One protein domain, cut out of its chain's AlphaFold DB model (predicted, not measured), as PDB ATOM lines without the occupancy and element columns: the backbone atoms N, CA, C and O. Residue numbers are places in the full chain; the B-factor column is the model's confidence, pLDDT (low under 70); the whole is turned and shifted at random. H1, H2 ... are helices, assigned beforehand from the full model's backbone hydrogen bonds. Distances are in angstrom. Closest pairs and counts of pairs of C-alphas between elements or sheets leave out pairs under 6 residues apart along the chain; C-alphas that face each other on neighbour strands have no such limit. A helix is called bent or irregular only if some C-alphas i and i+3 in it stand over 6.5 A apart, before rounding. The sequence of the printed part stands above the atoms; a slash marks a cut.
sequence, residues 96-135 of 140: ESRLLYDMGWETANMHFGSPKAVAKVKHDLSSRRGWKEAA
ATOM      1  N   GLU A  96       6.253 -15.905  21.306       84.44
ATOM      2  CA  GLU A  96       7.223 -15.633  22.378       84.44
ATOM      3  C   GLU A  96       8.568 -15.189  21.789       84.44
ATOM      4  O   GLU A  96       9.232 -14.306  22.334       84.44
ATOM      5  N   SER A  97       8.918 -15.713  20.609       84.38
ATOM      6  CA  SER A  97      10.092 -15.301  19.840       84.38
ATOM      7  C   SER A  97      10.042 -13.824  19.464       84.38
ATOM      8  O   SER A  97      11.074 -13.160  19.506       84.38
ATOM      9  N   ARG A  98       8.863 -13.277  19.142       86.00
ATOM     10  CA  ARG A  98       8.695 -11.845  18.865       86.00
ATOM     11  C   ARG A  98       8.891 -11.007  20.122       86.00
ATOM     12  O   ARG A  98       9.597 -10.007  20.063       86.00
ATOM     13  N   LEU A  99       8.335 -11.427  21.261       88.19
ATOM     14  CA  LEU A  99       8.586 -10.745  22.535       88.19
ATOM     15  C   LEU A  99      10.085 -10.751  22.869       88.19
ATOM     16  O   LEU A  99      10.647  -9.711  23.204       88.19
ATOM     17  N   LEU A 100      10.744 -11.905  22.745       88.88
ATOM     18  CA  LEU A 100      12.183 -12.040  22.980       88.88
ATOM     19  C   LEU A 100      13.008 -11.202  21.999       88.88
ATOM     20  O   LEU A 100      13.996 -10.585  22.403       88.88
ATOM     21  N   TYR A 101      12.596 -11.142  20.733       89.50
ATOM     22  CA  TYR A 101      13.204 -10.284  19.723       89.50
ATOM     23  C   TYR A 101      13.101  -8.808  20.118       89.50
ATOM     24  O   TYR A 101      14.124  -8.125  20.168       89.50
ATOM     25  N   ASP A 102      11.907  -8.335  20.479       90.94
ATOM     26  CA  ASP A 102      11.664  -6.948  20.886       90.94
ATOM     27  C   ASP A 102      12.441  -6.599  22.172       90.94
ATOM     28  O   ASP A 102      13.058  -5.535  22.271       90.94
ATOM     29  N   MET A 103      12.510  -7.521  23.140       92.12
ATOM     30  CA  MET A 103      13.342  -7.380  24.343       92.12
ATOM     31  C   MET A 103      14.840  -7.305  24.011       92.12
ATOM     32  O   MET A 103      15.578  -6.517  24.614       92.12
ATOM     33  N   GLY A 104      15.307  -8.118  23.062       91.50
ATOM     34  CA  GLY A 104      16.688  -8.108  22.586       91.50
ATOM     35  C   GLY A 104      17.036  -6.811  21.858       91.50
ATOM     36  O   GLY A 104      18.086  -6.220  22.120       91.50
ATOM     37  N   TRP A 105      16.128  -6.331  21.008       90.69
ATOM     38  CA  TRP A 105      16.241  -5.045  20.322       90.69
ATOM     39  C   TRP A 105      16.358  -3.893  21.320       90.69
ATOM     40  O   TRP A 105      17.270  -3.068  21.243       90.69
ATOM     41  N   GLU A 106      15.485  -3.882  22.324       90.69
ATOM     42  CA  GLU A 106      15.498  -2.870  23.372       90.69
ATOM     43  C   GLU A 106      16.777  -2.929  24.220       90.69
ATOM     44  O   GLU A 106      17.376  -1.903  24.542       90.69
ATOM     45  N   THR A 107      17.269  -4.133  24.510       89.75
ATOM     46  CA  THR A 107      18.560  -4.322  25.186       89.75
ATOM     47  C   THR A 107      19.716  -3.767  24.346       89.75
ATOM     48  O   THR A 107      20.605  -3.099  24.880       89.75
ATOM     49  N   ALA A 108      19.699  -3.966  23.025       87.81
ATOM     50  CA  ALA A 108      20.705  -3.407  22.125       87.81
ATOM     51  C   ALA A 108      20.693  -1.867  22.119       87.81
ATOM     52  O   ALA A 108      21.762  -1.251  22.168       87.81
ATOM     53  N   ASN A 109      19.514  -1.236  22.166       89.75
ATOM     54  CA  ASN A 109      19.377   0.223  22.271       89.75
ATOM     55  C   ASN A 109      20.041   0.800  23.532       89.75
ATOM     56  O   ASN A 109      20.640   1.881  23.480       89.75
ATOM     57  N   MET A 110      20.001   0.069  24.652       86.94
ATOM     58  CA  MET A 110      20.727   0.451  25.870       86.94
ATOM     59  C   MET A 110      22.244   0.462  25.639       86.94
ATOM     60  O   MET A 110      22.940   1.371  26.094       86.94
ATOM     61  N   HIS A 111      22.767  -0.520  24.898       83.12
ATOM     62  CA  HIS A 111      24.195  -0.630  24.596       83.12
ATOM     63  C   HIS A 111      24.677   0.379  23.548       83.12
ATOM     64  O   HIS A 111      25.797   0.885  23.658       83.12
ATOM     65  N   PHE A 112      23.842   0.732  22.567       85.69
ATOM     66  CA  PHE A 112      24.177   1.778  21.596       85.69
ATOM     67  C   PHE A 112      24.326   3.165  22.226       85.69
ATOM     68  O   PHE A 112      25.049   4.001  21.685       85.69
ATOM     69  N   GLY A 113      23.778   3.374  23.426       86.25
ATOM     70  CA  GLY A 113      24.033   4.556  24.249       86.25
ATOM     71  C   GLY A 113      25.484   4.725  24.723       86.25
ATOM     72  O   GLY A 113      25.778   5.651  25.477       86.25
ATOM     73  N   SER A 114      26.404   3.843  24.316       84.62
ATOM     74  CA  SER A 114      27.850   3.950  24.543       84.62
ATOM     75  C   SER A 114      28.640   3.847  23.224       84.62
ATOM     76  O   SER A 114      29.347   2.857  23.018       84.62
ATOM     77  N   PRO A 115      28.594   4.856  22.325       80.62
ATOM     78  CA  PRO A 115      29.159   4.756  20.970       80.62
ATOM     79  C   PRO A 115      30.636   4.337  20.932       80.62
ATOM     80  O   PRO A 115      31.036   3.515  20.111       80.62
ATOM     81  N   LYS A 116      31.440   4.826  21.888       85.00
ATOM     82  CA  LYS A 116      32.872   4.491  22.021       85.00
ATOM     83  C   LYS A 116      33.131   3.000  22.287       85.00
ATOM     84  O   LYS A 116      34.214   2.506  21.986       85.00
ATOM     85  N   ALA A 117      32.164   2.286  22.863       83.50
ATOM     86  CA  ALA A 117      32.275   0.861  23.157       83.50
ATOM     87  C   ALA A 117      31.827  -0.025  21.980       83.50
ATOM     88  O   ALA A 117      32.253  -1.175  21.901       83.50
ATOM     89  N   VAL A 118      31.026   0.498  21.043       82.38
ATOM     90  CA  VAL A 118      30.399  -0.292  19.965       82.38
ATOM     91  C   VAL A 118      31.432  -1.003  19.092       82.38
ATOM     92  O   VAL A 118      31.279  -2.190  18.819       82.38
ATOM     93  N   ALA A 119      32.504  -0.316  18.684       85.75
ATOM     94  CA  ALA A 119      33.553  -0.918  17.856       85.75
ATOM     95  C   ALA A 119      34.255  -2.086  18.570       85.75
ATOM     96  O   ALA A 119      34.455  -3.145  17.976       85.75
ATOM     97  N   LYS A 120      34.556  -1.925  19.865       86.19
ATOM     98  CA  LYS A 120      35.186  -2.968  20.688       86.19
ATOM     99  C   LYS A 120      34.269  -4.175  20.864       86.19
ATOM    100  O   LYS A 120      34.724  -5.302  20.711       86.19
ATOM    101  N   VAL A 121      32.981  -3.940  21.126       82.12
ATOM    102  CA  VAL A 121      31.980  -5.009  21.249       82.12
ATOM    103  C   VAL A 121      31.825  -5.759  19.926       82.12
ATOM    104  O   VAL A 121      31.862  -6.983  19.919       82.12
ATOM    105  N   LYS A 122      31.715  -5.059  18.789       82.94
ATOM    106  CA  LYS A 122      31.640  -5.707  17.469       82.94
ATOM    107  C   LYS A 122      32.874  -6.562  17.179       82.94
ATOM    108  O   LYS A 122      32.728  -7.675  16.684       82.94
ATOM    109  N   HIS A 123      34.064  -6.058  17.501       86.06
ATOM    110  CA  HIS A 123      35.306  -6.799  17.319       86.06
ATOM    111  C   HIS A 123      35.355  -8.065  18.194       86.06
ATOM    112  O   HIS A 123      35.592  -9.148  17.667       86.06
ATOM    113  N   ASP A 124      35.029  -7.960  19.485       85.62
ATOM    114  CA  ASP A 124      34.934  -9.112  20.399       85.62
ATOM    115  C   ASP A 124      33.892 -10.145  19.937       85.62
ATOM    116  O   ASP A 124      34.148 -11.346  19.944       85.62
ATOM    117  N   LEU A 125      32.732  -9.703  19.445       82.50
ATOM    118  CA  LEU A 125      31.724 -10.613  18.896       82.50
ATOM    119  C   LEU A 125      32.181 -11.286  17.594       82.50
ATOM    120  O   LEU A 125      31.758 -12.404  17.306       82.50
ATOM    121  N   SER A 126      33.025 -10.631  16.794       84.00
ATOM    122  CA  SER A 126      33.555 -11.209  15.552       84.00
ATOM    123  C   SER A 126      34.628 -12.276  15.788       84.00
ATOM    124  O   SER A 126      34.764 -13.184  14.974       84.00
ATOM    125  N   SER A 127      35.361 -12.197  16.905       84.62
ATOM    126  CA  SER A 127      36.433 -13.144  17.240       84.62
ATOM    127  C   SER A 127      35.931 -14.403  17.952       84.62
ATOM    128  O   SER A 127      36.615 -15.426  17.964       84.62
ATOM    129  N   ARG A 128      34.720 -14.372  18.520       83.50
ATOM    130  CA  ARG A 128      34.102 -15.539  19.163       83.50
ATOM    131  C   ARG A 128      33.521 -16.486  18.110       83.50
ATOM    132  O   ARG A 128      32.685 -16.096  17.298       83.50
ATOM    133  N   ARG A 129      33.902 -17.764  18.148       78.25
ATOM    134  CA  ARG A 129      33.241 -18.834  17.375       78.25
ATOM    135  C   ARG A 129      32.052 -19.400  18.159       78.25
ATOM    136  O   ARG A 129      32.125 -19.522  19.376       78.25
ATOM    137  N   GLY A 130      30.953 -19.712  17.471       69.38
ATOM    138  CA  GLY A 130      29.796 -20.426  18.036       69.38
ATOM    139  C   GLY A 130      28.899 -19.653  19.016       69.38
ATOM    140  O   GLY A 130      27.918 -20.195  19.522       69.38
ATOM    141  N   TRP A 131      29.176 -18.373  19.289       64.81
ATOM    142  CA  TRP A 131      28.377 -17.597  20.253       64.81
ATOM    143  C   TRP A 131      26.934 -17.366  19.788       64.81
ATOM    144  O   TRP A 131      26.037 -17.249  20.620       64.81
ATOM    145  N   LYS A 132      26.705 -17.316  18.468       62.97
ATOM    146  CA  LYS A 132      25.370 -17.149  17.879       62.97
ATOM    147  C   LYS A 132      24.511 -18.397  18.079       62.97
ATOM    148  O   LYS A 132      23.342 -18.261  18.425       62.97
ATOM    149  N   GLU A 133      25.088 -19.591  17.916       56.38
ATOM    150  CA  GLU A 133      24.393 -20.850  18.209       56.38
ATOM    151  C   GLU A 133      24.125 -20.978  19.713       56.38
ATOM    152  O   GLU A 133      22.984 -21.193  20.105       56.38
ATOM    153  N   ALA A 134      25.124 -20.719  20.564       52.19
ATOM    154  CA  ALA A 134      24.973 -20.793  22.021       52.19
ATOM    155  C   ALA A 134      23.931 -19.809  22.592       52.19
ATOM    156  O   ALA A 134      23.277 -20.112  23.591       52.19
ATOM    157  N   ALA A 135      23.772 -18.631  21.979       55.44
ATOM    158  CA  ALA A 135      22.728 -17.675  22.345       55.44
ATOM    159  C   ALA A 135      21.328 -18.155  21.930       55.44
ATOM    160  O   ALA A 135      20.362 -17.905  22.646       55.44
TER     161      ALA A 135
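Overview. This is residues 96 to 135 of the 140 residues of an uncharacterized protein of Acidobacteria bacterium (UniProt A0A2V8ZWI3). Two helices, H1 and H2, meet near their ends at a tight corner and make an open V, and a short third helix, H3, turns in from the far end of H2 back over the mouth of the V, so that the chain draws an open, flat hook with an empty middle. No helix touches another. The printed part has 40 residues with three named helices, in the order H1, H2, H3, and no named strand; the class is all helix. The whole is loose, with a radius of gyration of the C-alphas of 11.9 A, and the C-alphas span 30 by 26 by 7 A along their three main axes.

Along the chain. H1, residues 96 to 112, is the longest helix with 17 residues; it begins with C-alpha 96 at (7.223, -15.633, 22.378) and measures 24.3 A from first to last C-alpha. Gly 113 and Ser 114 follow. H2, residues 115 to 127, begins with C-alpha 115 at (29.159, 4.756, 20.970) and measures 19.7 A. It is irregular, but only just: C-alphas 116 and 119 are 6.9 A apart, and its line is a rough one. After residues 128 to 130 comes H3, residues 131 to 135, which measures 6.0 A and ends with C-alpha 135 at (22.728, -17.675, 22.345).

Arrangement. H1 and H2 are close but not clearly touching; their closest C-alphas are those of Phe 112 and Val 118, 6.8 A apart. Their lines stand at a steep tilt of 56 degrees, and they run opposite ways. Their centres are 18.0 A apart. H2 and H3 are close but not clearly touching, and their closest C-alphas, those of Leu 125 and Trp 131, are 7.9 A apart. H1 and H3 are apart. In H1 and H3 every O i to N i+4 pair is within hydrogen-bond range; in H2 it is 7 of 9.

Size, cuts and confidence. The two C-alphas farthest apart are those of Glu 96 and Lys 116, at 32.6 A, while the first and last printed C-alphas, Glu 96 and Ala 135, are 15.6 A apart. Residues 96 to 110, 112 to 120 and 122 to 135 stand free. The printed part has no cut. The links from H1 to H2 and from H2 to H3 are both tight, with 2 and 3 residues between the helices. The mean pLDDT of the printed part is 82.1; residues 130 to 135 are under 70, and the mean over H3 is 58.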